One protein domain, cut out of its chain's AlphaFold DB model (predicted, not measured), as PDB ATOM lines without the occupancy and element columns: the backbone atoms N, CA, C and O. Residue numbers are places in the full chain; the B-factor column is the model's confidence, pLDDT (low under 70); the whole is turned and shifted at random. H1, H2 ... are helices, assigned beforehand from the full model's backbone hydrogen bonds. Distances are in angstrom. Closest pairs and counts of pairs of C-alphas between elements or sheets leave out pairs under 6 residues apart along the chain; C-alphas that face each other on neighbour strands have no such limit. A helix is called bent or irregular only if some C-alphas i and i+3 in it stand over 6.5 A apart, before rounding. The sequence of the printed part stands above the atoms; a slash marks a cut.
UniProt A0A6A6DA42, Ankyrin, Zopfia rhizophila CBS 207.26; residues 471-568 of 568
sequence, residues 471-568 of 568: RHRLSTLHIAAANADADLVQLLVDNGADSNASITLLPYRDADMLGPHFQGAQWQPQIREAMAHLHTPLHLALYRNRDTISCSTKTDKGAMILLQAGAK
ATOM      1  N   ARG A 471     130.080 138.506  80.933       81.88
ATOM      2  CA  ARG A 471     131.218 137.693  81.352       81.88
ATOM      3  C   ARG A 471     131.403 137.674  82.856       81.88
ATOM      4  O   ARG A 471     131.007 138.604  83.573       81.88
ATOM      5  N   HIS A 472     132.049 136.634  83.353       73.62
ATOM      6  CA  HIS A 472     132.685 136.634  84.656       73.62
ATOM      7  C   HIS A 472     134.137 137.062  84.583       73.62
ATOM      8  O   HIS A 472     134.539 137.924  85.366       73.62
ATOM      9  N   ARG A 473     134.941 136.433  83.732       71.06
ATOM     10  CA  ARG A 473     136.400 136.621  83.715       71.06
ATOM     11  C   ARG A 473     136.835 136.994  82.317       71.06
ATOM     12  O   ARG A 473     137.093 138.167  82.044       71.06
ATOM     13  N   LEU A 474     136.820 136.005  81.440       75.38
ATOM     14  CA  LEU A 474     137.117 136.132  80.025       75.38
ATOM     15  C   LEU A 474     135.823 136.449  79.283       75.38
ATOM     16  O   LEU A 474     134.790 135.895  79.628       75.38
ATOM     17  N   SER A 475     135.842 137.328  78.280       85.62
ATOM     18  CA  SER A 475     134.686 137.354  77.373       85.62
ATOM     19  C   SER A 475     134.746 136.137  76.454       85.62
ATOM     20  O   SER A 475     135.836 135.685  76.097       85.62
ATOM     21  N   THR A 476     133.586 135.652  76.014       87.81
ATOM     22  CA  THR A 476     133.492 134.592  75.002       87.81
ATOM     23  C   THR A 476     134.318 134.930  73.756       87.81
ATOM     24  O   THR A 476     134.966 134.057  73.188       87.81
ATOM     25  N   LEU A 477     134.385 136.214  73.378       91.56
ATOM     26  CA  LEU A 477     135.175 136.679  72.235       91.56
ATOM     27  C   LEU A 477     136.692 136.519  72.440       91.56
ATOM     28  O   LEU A 477     137.400 136.233  71.480       91.56
ATOM     29  N   HIS A 478     137.199 136.649  73.674       89.88
ATOM     30  CA  HIS A 478     138.611 136.366  73.974       89.88
ATOM     31  C   HIS A 478     138.923 134.877  73.819       89.88
ATOM     32  O   HIS A 478     139.933 134.531  73.213       89.88
ATOM     33  N   ILE A 479     138.045 134.006  74.328       87.25
ATOM     34  CA  ILE A 479     138.193 132.548  74.208       87.25
ATOM     35  C   ILE A 479     138.174 132.137  72.726       87.25
ATOM     36  O   ILE A 479     139.087 131.460  72.257       87.25
ATOM     37  N   ALA A 480     137.194 132.630  71.959       88.81
ATOM     38  CA  ALA A 480     137.074 132.368  70.522       88.81
ATOM     39  C   ALA A 480     138.315 132.826  69.733       88.81
ATOM     40  O   ALA A 480     138.824 132.098  68.877       88.81
ATOM     41  N   ALA A 481     138.834 134.016  70.053       88.62
ATOM     42  CA  ALA A 481     140.041 134.552  69.438       88.62
ATOM     43  C   ALA A 481     141.290 133.714  69.757       88.62
ATOM     44  O   ALA A 481     142.066 133.427  68.849       88.62
ATOM     45  N   ALA A 482     141.458 133.283  71.012       85.12
ATOM     46  CA  ALA A 482     142.589 132.456  71.441       85.12
ATOM     47  C   ALA A 482     142.585 131.057  70.796       85.12
ATOM     48  O   ALA A 482     143.632 130.558  70.385       85.12
ATOM     49  N   ASN A 483     141.399 130.464  70.622       80.75
ATOM     50  CA  ASN A 483     141.223 129.185  69.924       80.75
ATOM     51  C   ASN A 483     141.352 129.313  68.390       80.75
ATOM     52  O   ASN A 483     141.456 128.313  67.668       80.75
ATOM     53  N   ALA A 484     141.398 130.551  67.879       81.19
ATOM     54  CA  ALA A 484     141.344 130.892  66.462       81.19
ATOM     55  C   ALA A 484     140.103 130.305  65.753       81.19
ATOM     56  O   ALA A 484     140.187 129.838  64.614       81.19
ATOM     57  N   ASP A 485     138.958 130.347  66.439       84.94
ATOM     58  CA  ASP A 485     137.645 129.950  65.926       84.94
ATOM     59  C   ASP A 485     136.993 131.146  65.210       84.94
ATOM     60  O   ASP A 485     136.312 131.980  65.811       84.94
ATOM     61  N   ALA A 486     137.276 131.280  63.912       88.81
ATOM     62  CA  ALA A 486     136.809 132.411  63.113       88.81
ATOM     63  C   ALA A 486     135.278 132.465  62.989       88.81
ATOM     64  O   ALA A 486     134.718 133.559  62.950       88.81
ATOM     65  N   ASP A 487     134.612 131.309  62.956       90.81
ATOM     66  CA  ASP A 487     133.158 131.235  62.817       90.81
ATOM     67  C   ASP A 487     132.472 131.692  64.110       90.81
ATOM     68  O   ASP A 487     131.516 132.471  64.066       90.81
ATOM     69  N   LEU A 488     133.003 131.296  65.272       90.75
ATOM     70  CA  LEU A 488     132.524 131.805  66.556       90.75
ATOM     71  C   LEU A 488     132.819 133.303  66.723       90.75
ATOM     72  O   LEU A 488     131.956 134.038  67.203       90.75
ATOM     73  N   VAL A 489     133.997 133.782  66.305       92.88
ATOM     74  CA  VAL A 489     134.309 135.225  66.303       92.88
ATOM     75  C   VAL A 489     133.293 135.994  65.456       92.88
ATOM     76  O   VAL A 489     132.757 136.995  65.933       92.88
ATOM     77  N   GLN A 490     132.988 135.516  64.244       94.50
ATOM     78  CA  GLN A 490     131.990 136.133  63.370       94.50
ATOM     79  C   GLN A 490     130.612 136.165  64.036       94.50
ATOM     80  O   GLN A 490     130.017 137.235  64.144       94.50
ATOM     81  N   LEU A 491     130.144 135.023  64.553       95.38
ATOM     82  CA  LEU A 491     128.857 134.922  65.244       95.38
ATOM     83  C   LEU A 491     128.747 135.942  66.384       95.38
ATOM     84  O   LEU A 491     127.724 136.609  66.526       95.38
ATOM     85  N   LEU A 492     129.787 136.066  67.209       95.06
ATOM     86  CA  LEU A 492     129.789 136.974  68.355       95.06
ATOM     87  C   LEU A 492     129.789 138.445  67.918       95.06
ATOM     88  O   LEU A 492     129.014 139.236  68.458       95.06
ATOM     89  N   VAL A 493     130.621 138.810  66.937       95.88
ATOM     90  CA  VAL A 493     130.687 140.173  66.381       95.88
ATOM     91  C   VAL A 493     129.353 140.576  65.753       95.88
ATOM     92  O   VAL A 493     128.840 141.652  66.064       95.88
ATOM     93  N   ASP A 494     128.748 139.697  64.952       96.19
ATOM     94  CA  ASP A 494     127.448 139.936  64.310       96.19
ATOM     95  C   ASP A 494     126.325 140.153  65.334       96.19
ATOM     96  O   ASP A 494     125.343 140.843  65.057       96.19
ATOM     97  N   ASN A 495     126.492 139.614  66.545       96.19
ATOM     98  CA  ASN A 495     125.560 139.763  67.661       96.19
ATOM     99  C   ASN A 495     126.007 140.816  68.694       96.19
ATOM    100  O   ASN A 495     125.518 140.837  69.825       96.19
ATOM    101  N   GLY A 496     126.905 141.729  68.306       94.50
ATOM    102  CA  GLY A 496     127.244 142.921  69.085       94.50
ATOM    103  C   GLY A 496     128.279 142.701  70.189       94.50
ATOM    104  O   GLY A 496     128.285 143.448  71.172       94.50
ATOM    105  N   ALA A 497     129.141 141.689  70.069       95.12
ATOM    106  CA  ALA A 497     130.297 141.553  70.948       95.12
ATOM    107  C   ALA A 497     131.252 142.752  70.799       95.12
ATOM    108  O   ALA A 497     131.579 143.173  69.690       95.12
ATOM    109  N   ASP A 498     131.727 143.285  71.924       93.81
ATOM    110  CA  ASP A 498     132.705 144.369  71.952       93.81
ATOM    111  C   ASP A 498     134.084 143.854  71.513       93.81
ATOM    112  O   ASP A 498     134.803 143.193  72.269       93.81
ATOM    113  N   SER A 499     134.455 144.185  70.272       94.25
ATOM    114  CA  SER A 499     135.737 143.833  69.650       94.25
ATOM    115  C   SER A 499     136.948 144.450  70.361       94.25
ATOM    116  O   SER A 499     138.069 143.963  70.200       94.25
ATOM    117  N   ASN A 500     136.725 145.477  71.187       93.06
ATOM    118  CA  ASN A 500     137.739 146.176  71.973       93.06
ATOM    119  C   ASN A 500     137.663 145.850  73.472       93.06
ATOM    120  O   ASN A 500     138.345 146.498  74.272       93.06
ATOM    121  N   ALA A 501     136.857 144.857  73.867       91.38
ATOM    122  CA  ALA A 501     136.749 144.451  75.259       91.38
ATOM    123  C   ALA A 501     138.139 144.146  75.830       91.38
ATOM    124  O   ALA A 501     138.936 143.452  75.207       91.38
ATOM    125  N   SER A 502     138.418 144.656  77.030       90.50
ATOM    126  CA  SER A 502     139.712 144.476  77.686       90.50
ATOM    127  C   SER A 502     139.601 143.600  78.934       90.50
ATOM    128  O   SER A 502     138.665 143.739  79.738       90.50
ATOM    129  N   ILE A 503     140.562 142.691  79.100       88.69
ATOM    130  CA  ILE A 503     140.669 141.777  80.238       88.69
ATOM    131  C   ILE A 503     142.067 141.780  80.861       88.69
ATOM    132  O   ILE A 503     143.072 142.135  80.245       88.69
ATOM    133  N   THR A 504     142.119 141.323  82.109       87.94
ATOM    134  CA  THR A 504     143.362 140.997  82.809       87.94
ATOM    135  C   THR A 504     143.413 139.489  82.992       87.94
ATOM    136  O   THR A 504     142.564 138.933  83.687       87.94
ATOM    137  N   LEU A 505     144.387 138.843  82.353       84.06
ATOM    138  CA  LEU A 505     144.594 137.402  82.449       84.06
ATOM    139  C   LEU A 505     145.386 137.049  83.708       84.06
ATOM    140  O   LEU A 505     146.394 137.681  84.023       84.06
ATOM    141  N   LEU A 506     144.955 135.997  84.397       82.81
ATOM    142  CA  LEU A 506     145.711 135.352  85.464       82.81
ATOM    143  C   LEU A 506     146.199 133.986  84.957       82.81
ATOM    144  O   LEU A 506     145.394 133.056  84.882       82.81
ATOM    145  N   PRO A 507     147.500 133.818  84.634       76.25
ATOM    146  CA  PRO A 507     148.005 132.608  83.977       76.25
ATOM    147  C   PRO A 507     147.660 131.294  84.686       76.25
ATOM    148  O   PRO A 507     147.253 130.343  84.039       76.25
ATOM    149  N   TYR A 508     147.735 131.253  86.017       75.12
ATOM    150  CA  TYR A 508     147.422 130.054  86.812       75.12
ATOM    151  C   TYR A 508     145.949 129.637  86.808       75.12
ATOM    152  O   TYR A 508     145.598 128.616  87.387       75.12
ATOM    153  N   ARG A 509     145.065 130.472  86.265       75.38
ATOM    154  CA  ARG A 509     143.619 130.310  86.406       75.38
ATOM    155  C   ARG A 509     142.884 130.349  85.081       75.38
ATOM    156  O   ARG A 509     141.878 129.666  84.936       75.38
ATOM    157  N   ASP A 510     143.345 131.186  84.161       80.25
ATOM    158  CA  ASP A 510     142.627 131.468  82.926       80.25
ATOM    159  C   ASP A 510     143.255 130.772  81.708       80.25
ATOM    160  O   ASP A 510     142.610 130.687  80.668       80.25
ATOM    161  N   ALA A 511     144.486 130.258  81.823       79.69
ATOM    162  CA  ALA A 511     145.214 129.669  80.699       79.69
ATOM    163  C   ALA A 511     144.510 128.439  80.102       79.69
ATOM    164  O   ALA A 511     144.394 128.346  78.884       79.69
ATOM    165  N   ASP A 512     143.954 127.563  80.942       76.75
ATOM    166  CA  ASP A 512     143.242 126.360  80.486       76.75
ATOM    167  C   ASP A 512     141.970 126.684  79.676       76.75
ATOM    168  O   ASP A 512     141.504 125.863  78.888       76.75
ATOM    169  N   MET A 513     141.415 127.893  79.835       76.50
ATOM    170  CA  MET A 513     140.256 128.359  79.066       76.50
ATOM    171  C   MET A 513     140.620 128.945  77.699       76.50
ATOM    172  O   MET A 513     139.745 129.076  76.850       76.50
ATOM    173  N   LEU A 514     141.883 129.317  77.473       78.56
ATOM    174  CA  LEU A 514     142.352 129.911  76.213       78.56
ATOM    175  C   LEU A 514     142.787 128.854  75.182       78.56
ATOM    176  O   LEU A 514     143.325 129.200  74.130       78.56
ATOM    177  N   GLY A 515     142.561 127.577  75.492       74.06
ATOM    178  CA  GLY A 515     142.807 126.448  74.607       74.06
ATOM    179  C   GLY A 515     144.182 125.792  74.778       74.06
ATOM    180  O   GLY A 515     145.011 126.231  75.581       74.06
ATOM    181  N   PRO A 516     144.461 124.739  73.986       70.00
ATOM    182  CA  PRO A 516     145.646 123.890  74.151       70.00
ATOM    183  C   PRO A 516     146.979 124.647  74.073       70.00
ATOM    184  O   PRO A 516     147.955 124.255  74.702       70.00
ATOM    185  N   HIS A 517     147.028 125.759  73.331       70.75
ATOM    186  CA  HIS A 517     148.233 126.583  73.166       70.75
ATOM    187  C   HIS A 517     148.689 127.289  74.452       70.75
ATOM    188  O   HIS A 517     149.851 127.687  74.546       70.75
ATOM    189  N   PHE A 518     147.781 127.452  75.416       74.38
ATOM    190  CA  PHE A 518     148.047 128.053  76.721       74.38
ATOM    191  C   PHE A 518     148.047 127.006  77.848       74.38
ATOM    192  O   PHE A 518     148.369 127.332  78.991       74.38
ATOM    193  N   GLN A 519     147.747 125.740  77.548       70.25
ATOM    194  CA  GLN A 519     147.733 124.678  78.546       70.25
ATOM    195  C   GLN A 519     149.146 124.449  79.103       70.25
ATOM    196  O   GLN A 519     150.133 124.393  78.369       70.25
ATOM    197  N   GLY A 520     149.267 124.369  80.430       65.62
ATOM    198  CA  GLY A 520     150.570 124.267  81.097       65.62
ATOM    199  C   GLY A 520     151.362 125.581  81.183       65.62
ATOM    200  O   GLY A 520     152.494 125.560  81.672       65.62
ATOM    201  N   ALA A 521     150.782 126.732  80.804       63.16
ATOM    202  CA  ALA A 521     151.414 128.056  80.916       63.16
ATOM    203  C   ALA A 521     151.960 128.362  82.319       63.16
ATOM    204  O   ALA A 521     152.968 129.046  82.457       63.16
ATOM    205  N   GLN A 522     151.349 127.818  83.374       61.38
ATOM    206  CA  GLN A 522     151.842 127.935  84.753       61.38
ATOM    207  C   GLN A 522     153.301 127.480  84.940       61.38
ATOM    208  O   GLN A 522     153.983 127.978  85.839       61.38
ATOM    209  N   TRP A 523     153.789 126.608  84.056       65.75
ATOM    210  CA  TRP A 523     155.140 126.051  84.067       65.75
ATOM    211  C   TRP A 523     156.093 126.720  83.065       65.75
ATOM    212  O   TRP A 523     157.295 126.486  83.137       65.75
ATOM    213  N   GLN A 524     155.589 127.570  82.159       76.94
ATOM    214  CA  GLN A 524     156.379 128.201  81.095       76.94
ATOM    215  C   GLN A 524     156.486 129.723  81.301       76.94
ATOM    216  O   GLN A 524     155.517 130.449  81.052       76.94
ATOM    217  N   PRO A 525     157.651 130.247  81.731       78.25
ATOM    218  CA  PRO A 525     157.847 131.678  81.988       78.25
ATOM    219  C   PRO A 525     157.473 132.583  80.804       78.25
ATOM    220  O   PRO A 525     156.874 133.636  81.006       78.25
ATOM    221  N   GLN A 526     157.761 132.146  79.577       77.12
ATOM    222  CA  GLN A 526     157.545 132.914  78.350       77.12
ATOM    223  C   GLN A 526     156.056 133.102  78.036       77.12
ATOM    224  O   GLN A 526     155.637 134.194  77.656       77.12
ATOM    225  N   ILE A 527     155.236 132.060  78.228       75.81
ATOM    226  CA  ILE A 527     153.783 132.168  78.026       75.81
ATOM    227  C   ILE A 527     153.177 133.075  79.102       75.81
ATOM    228  O   ILE A 527     152.327 133.908  78.794       75.81
ATOM    229  N   ARG A 528     153.647 132.983  80.354       79.69
ATOM    230  CA  ARG A 528     153.178 133.857  81.444       79.69
ATOM    231  C   ARG A 528     153.469 135.328  81.172       79.69
ATOM    232  O   ARG A 528     152.602 136.162  81.414       79.69
ATOM    233  N   GLU A 529     154.669 135.627  80.685       81.44
ATOM    234  CA  GLU A 529     155.053 136.979  80.279       81.44
ATOM    235  C   GLU A 529     154.193 137.462  79.106       81.44
ATOM    236  O   GLU A 529     153.634 138.552  79.165       81.44
ATOM    237  N   ALA A 530     153.983 136.622  78.087       80.06
ATOM    238  CA  ALA A 530     153.119 136.966  76.961       80.06
ATOM    239  C   ALA A 530     151.679 137.278  77.402       80.06
ATOM    240  O   ALA A 530     151.132 138.311  77.020       80.06
ATOM    241  N   MET A 531     151.079 136.435  78.252       83.25
ATOM    242  CA  MET A 531     149.717 136.624  78.768       83.25
ATOM    243  C   MET A 531     149.532 137.947  79.522       83.25
ATOM    244  O   MET A 531     148.415 138.461  79.558       83.25
ATOM    245  N   ALA A 532     150.600 138.535  80.074       83.00
ATOM    246  CA  ALA A 532     150.536 139.846  80.718       83.00
ATOM    247  C   ALA A 532     150.181 140.984  79.744       83.00
ATOM    248  O   ALA A 532     149.766 142.045  80.200       83.00
ATOM    249  N   HIS A 533     150.318 140.759  78.433       83.81
ATOM    250  CA  HIS A 533     150.049 141.739  77.377       83.81
ATOM    251  C   HIS A 533     148.825 141.393  76.510       83.81
ATOM    252  O   HIS A 533     148.393 142.208  75.693       83.81
ATOM    253  N   LEU A 534     148.235 140.203  76.674       86.44
ATOM    254  CA  LEU A 534     147.109 139.728  75.859       86.44
ATOM    255  C   LEU A 534     145.769 140.206  76.434       86.44
ATOM    256  O   LEU A 534     145.015 139.447  77.038       86.44
ATOM    257  N   HIS A 535     145.489 141.498  76.261       88.31
ATOM    258  CA  HIS A 535     144.337 142.148  76.895       88.31
ATOM    259  C   HIS A 535     143.059 142.170  76.069       88.31
ATOM    260  O   HIS A 535     142.002 142.362  76.655       88.31
ATOM    261  N   THR A 536     143.147 142.080  74.743       92.25
ATOM    262  CA  THR A 536     141.987 142.224  73.845       92.25
ATOM    263  C   THR A 536     141.832 140.976  72.982       92.25
ATOM    264  O   THR A 536     142.800 140.218  72.826       92.25
ATOM    265  N   PRO A 537     140.660 140.759  72.357       91.38
ATOM    266  CA  PRO A 537     140.480 139.644  71.439       91.38
ATOM    267  C   PRO A 537     141.470 139.701  70.275       91.38
ATOM    268  O   PRO A 537     142.005 138.674  69.877       91.38
ATOM    269  N   LEU A 538     141.781 140.900  69.767       91.69
ATOM    270  CA  LEU A 538     142.741 141.066  68.676       91.69
ATOM    271  C   LEU A 538     144.161 140.652  69.091       91.69
ATOM    272  O   LEU A 538     144.831 139.962  68.326       91.69
ATOM    273  N   HIS A 539     144.599 140.999  70.309       90.25
ATOM    274  CA  HIS A 539     145.889 140.534  70.830       90.25
ATOM    275  C   HIS A 539     145.962 139.001  70.869       90.25
ATOM    276  O   HIS A 539     146.964 138.431  70.445       90.25
ATOM    277  N   LEU A 540     144.901 138.335  71.343       88.12
ATOM    278  CA  LEU A 540     144.832 136.870  71.396       88.12
ATOM    279  C   LEU A 540     144.804 136.241  69.997       88.12
ATOM    280  O   LEU A 540     145.531 135.283  69.760       88.12
ATOM    281  N   ALA A 541     144.032 136.806  69.064       87.44
ATOM    282  CA  ALA A 541     143.935 136.305  67.692       87.44
ATOM    283  C   ALA A 541     145.265 136.402  66.923       87.44
ATOM    284  O   ALA A 541     145.545 135.564  66.071       87.44
ATOM    285  N   LEU A 542     146.079 137.423  67.213       86.56
ATOM    286  CA  LEU A 542     147.385 137.642  66.582       86.56
ATOM    287  C   LEU A 542     148.537 136.925  67.299       86.56
ATOM    288  O   LEU A 542     149.652 136.881  66.771       86.56
ATOM    289  N   TYR A 543     148.309 136.386  68.499       83.00
ATOM    290  CA  TYR A 543     149.354 135.731  69.274       83.00
ATOM    291  C   TYR A 543     149.823 134.440  68.588       83.00
ATOM    292  O   TYR A 543     149.030 133.568  68.237       83.00
ATOM    293  N   ARG A 544     151.142 134.298  68.410       72.44
ATOM    294  CA  ARG A 544     151.780 133.119  67.805       72.44
ATOM    295  C   ARG A 544     152.844 132.570  68.749       72.44
ATOM    296  O   ARG A 544     153.833 133.252  69.019       72.44
ATOM    297  N   ASN A 545     152.665 131.337  69.221       64.12
ATOM    298  CA  ASN A 545     153.690 130.634  69.989       64.12
ATOM    299  C   ASN A 545     154.748 130.061  69.025       64.12
ATOM    300  O   ASN A 545     154.401 129.381  68.060       64.12
ATOM    301  N   ARG A 546     156.031 130.377  69.246       52.97
ATOM    302  CA  ARG A 546     157.140 129.999  68.351       52.97
ATOM    303  C   ARG A 546     157.656 128.568  68.568       52.97
ATOM    304  O   ARG A 546     158.393 128.091  67.711       52.97
ATOM    305  N   ASP A 547     157.247 127.896  69.647       50.44
ATOM    306  CA  ASP A 547     157.850 126.627  70.090       50.44
ATOM    307  C   ASP A 547     157.024 125.363  69.778       50.44
ATOM    308  O   ASP A 547     157.475 124.246  70.029       50.44
ATOM    309  N   THR A 548     155.826 125.478  69.193       48.53
ATOM    310  CA  THR A 548     155.044 124.297  68.787       48.53
ATOM    311  C   THR A 548     155.396 123.862  67.364       48.53
ATOM    312  O   THR A 548     155.196 124.617  66.416       48.53
ATOM    313  N   ILE A 549     155.843 122.609  67.209       44.00
ATOM    314  CA  ILE A 549     156.296 121.939  65.965       44.00
ATOM    315  C   ILE A 549     155.256 121.966  64.816       44.00
ATOM    316  O   ILE A 549     155.585 121.693  63.664       44.00
ATOM    317  N   SER A 550     154.014 122.372  65.085       42.00
ATOM    318  CA  SER A 550     152.995 122.646  64.073       42.00
ATOM    319  C   SER A 550     152.799 124.157  63.906       42.00
ATOM    320  O   SER A 550     151.920 124.768  64.515       42.00
ATOM    321  N   CYS A 551     153.608 124.777  63.044       37.66
ATOM    322  CA  CYS A 551     153.282 126.078  62.459       37.66
ATOM    323  C   CYS A 551     152.083 125.901  61.519       37.66
ATOM    324  O   CYS A 551     152.242 125.847  60.300       37.66
ATOM    325  N   SER A 552     150.870 125.779  62.066       45.25
ATOM    326  CA  SER A 552     149.688 125.841  61.215       45.25
ATOM    327  C   SER A 552     149.594 127.254  60.642       45.25
ATOM    328  O   SER A 552     149.527 128.256  61.363       45.25
ATOM    329  N   THR A 553     149.588 127.335  59.318       45.72
ATOM    330  CA  THR A 553     149.208 128.506  58.533       45.72
ATOM    331  C   THR A 553     147.711 128.783  58.713       45.72
ATOM    332  O   THR A 553     146.954 128.848  57.749       45.72
ATOM    333  N   LYS A 554     147.234 128.932  59.957       52.25
ATOM    334  CA  LYS A 554     145.910 129.493  60.221       52.25
ATOM    335  C   LYS A 554     145.932 130.910  59.661       52.25
ATOM    336  O   LYS A 554     146.535 131.803  60.255       52.25
ATOM    337  N   THR A 555     145.340 131.092  58.485       53.59
ATOM    338  CA  THR A 555     144.966 132.408  57.968       53.59
ATOM    339  C   THR A 555     144.212 133.129  59.078       53.59
ATOM    340  O   THR A 555     143.247 132.557  59.589       53.59
ATOM    341  N   ASP A 556     144.654 134.330  59.452       69.44
ATOM    342  CA  ASP A 556     144.138 135.172  60.544       69.44
ATOM    343  C   ASP A 556     142.693 135.665  60.312       69.44
ATOM    344  O   ASP A 556     142.382 136.835  60.499       69.44
ATOM    345  N   LYS A 557     141.777 134.793  59.878       85.94
ATOM    346  CA  LYS A 557     140.381 135.126  59.574       85.94
ATOM    347  C   LYS A 557     139.695 135.760  60.781       85.94
ATOM    348  O   LYS A 557     139.081 136.804  60.624       85.94
ATOM    349  N   GLY A 558     139.877 135.203  61.982       87.12
ATOM    350  CA  GLY A 558     139.359 135.796  63.220       87.12
ATOM    351  C   GLY A 558     139.896 137.211  63.475       87.12
ATOM    352  O   GLY A 558     139.117 138.116  63.754       87.12
ATOM    353  N   ALA A 559     141.203 137.443  63.302       90.06
ATOM    354  CA  ALA A 559     141.779 138.782  63.458       90.06
ATOM    355  C   ALA A 559     141.274 139.754  62.380       90.06
ATOM    356  O   ALA A 559     140.982 140.906  62.681       90.06
ATOM    357  N   MET A 560     141.114 139.290  61.136       91.94
ATOM    358  CA  MET A 560     140.548 140.091  60.047       91.94
ATOM    359  C   MET A 560     139.105 140.504  60.338       91.94
ATOM    360  O   MET A 560     138.763 141.665  60.128       91.94
ATOM    361  N   ILE A 561     138.282 139.592  60.862       93.88
ATOM    362  CA  ILE A 561     136.906 139.885  61.284       93.88
ATOM    363  C   ILE A 561     136.913 140.930  62.406       93.88
ATOM    364  O   ILE A 561     136.182 141.913  62.336       93.88
ATOM    365  N   LEU A 562     137.789 140.777  63.405       93.81
ATOM    366  CA  LEU A 562     137.934 141.746  64.498       93.81
ATOM    367  C   LEU A 562     138.356 143.135  63.994       93.81
ATOM    368  O   LEU A 562     137.770 144.135  64.405       93.81
ATOM    369  N   LEU A 563     139.325 143.213  63.077       93.94
ATOM    370  CA  LEU A 563     139.762 144.472  62.459       93.94
ATOM    371  C   LEU A 563     138.635 145.129  61.650       93.94
ATOM    372  O   LEU A 563     138.427 146.337  61.747       93.94
ATOM    373  N   GLN A 564     137.872 144.341  60.887       94.50
ATOM    374  CA  GLN A 564     136.688 144.824  60.164       94.50
ATOM    375  C   GLN A 564     135.600 145.330  61.121       94.50
ATOM    376  O   GLN A 564     134.928 146.315  60.821       94.50
ATOM    377  N   ALA A 565     135.482 144.712  62.297       93.25
ATOM    378  CA  ALA A 565     134.609 145.132  63.389       93.25
ATOM    379  C   ALA A 565     135.162 146.312  64.216       93.25
ATOM    380  O   ALA A 565     134.608 146.649  65.265       93.25
ATOM    381  N   GLY A 566     136.264 146.937  63.786       93.38
ATOM    382  CA  GLY A 566     136.838 148.113  64.438       93.38
ATOM    383  C   GLY A 566     137.629 147.823  65.717       93.38
ATOM    384  O   GLY A 566     137.734 148.710  66.570       93.38
ATOM    385  N   ALA A 567     138.171 146.609  65.873       92.94
ATOM    386  CA  ALA A 567     139.179 146.334  66.895       92.94
ATOM    387  C   ALA A 567     140.421 147.211  66.658       92.94
ATOM    388  O   ALA A 567     140.879 147.347  65.520       92.94
ATOM    389  N   LYS A 568     140.925 147.826  67.727       88.31
ATOM    390  CA  LYS A 568     142.038 148.780  67.705       88.31
ATOM    391  C   LYS A 568     143.372 148.153  68.066       88.31
ATOM    392  O   LYS A 568     143.387 147.262  68.948       88.31
TER     393      LYS A 568
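What this domain is: This is residues 471 to 568 of the 568 residues of the protein "Ankyrin" of Zopfia rhizophila CBS 207.26 (UniProt A0A6A6DA42). Four short helices make a cluster: the hairpin of H1 and H2 has H5 side by side with H1 and H6 side by side with H2, while H5 and H6 stand steeply to each other. H3 meets H1 with its last residue, Leu 514, about perpendicular to it, and H4 lies beyond the cluster near H3; two long loops, residues 495 to 506 and 543 to 556, join H2 to H3 and H5 to H6. The printed part has 98 residues with six named helices, H1 to H6 in order along the chain, and no named strand; the class is all helix, though under half of the residues, 46 of 98, are in named elements. It is compact, with a radius of gyration of the C-alphas of 12.7 A and spans of 37 by 31 by 19 A.

Where its parts are: H1 is residues 476 to 483, 10.7 A from first to last C-alpha, and begins at C-alpha 476 at (133.492, 134.592, 75.002). H2 is residues 486 to 494, 12.1 A long. H3 is residues 507 to 514, 10.0 A, and is irregular: C-alphas 509 and 512 are 7.1 A apart. H4 is residues 525 to 531, 10.0 A, with C-alpha 525 at (157.847, 131.678, 81.988). H5 is residues 537 to 542, 8.7 A. H6 is residues 557 to 564, 10.4 A, and ends at C-alpha 564 at (136.688, 144.824, 60.164).

How they stand to each other: H1 is the hub, touching three helices. H1 and H2 form a helical hairpin at a shallow tilt of 20 degrees, opposite ways; their closest C-alphas, of Ala 480 and Val 489, are 5.8 A apart. H1 and H5 touch at a shallow tilt of 9 degrees, the same way, closest at the C-alphas of His 478 and Pro 537, 4.5 A. H1 and H3 touch about perpendicular, at 85 degrees, closest at the C-alphas of Ile 479 and Leu 514, 5.3 A. H2 and H6 touch at a shallow tilt of 25 degrees, the same way, closest at the C-alphas of Ala 486 and Gly 558, 4.2 A. H5 and H6 touch at a steep tilt of 52 degrees, opposite ways, closest at the C-alphas of Ala 541 and Ala 559, 5.4 A. The helix packing is part aligned, part crossed. H4 touches no helix; it is close to H3 but not clearly touching, with the C-alphas of Pro 507 and Arg 528 closest at 5.9 A. Among the pairs apart are H1 and H4, and H2 and H5. In H1, H2, H4, H5 and H6 every O i to N i+4 pair is within hydrogen-bond range; in H3 0 of 4 are, and 2 of 5 O i to N i+3 pairs.

The domain as a whole: The two C-alphas farthest apart, of Asp 494 and Trp 523, are 36.7 A apart. The printed part has no cut and ends at residue 568, the chain's last. The links from H2 to H3 and from H5 to H6 are long. The mean pLDDT of the printed part is 80.4; residues 520 to 523 and 545 to 556 are under 70.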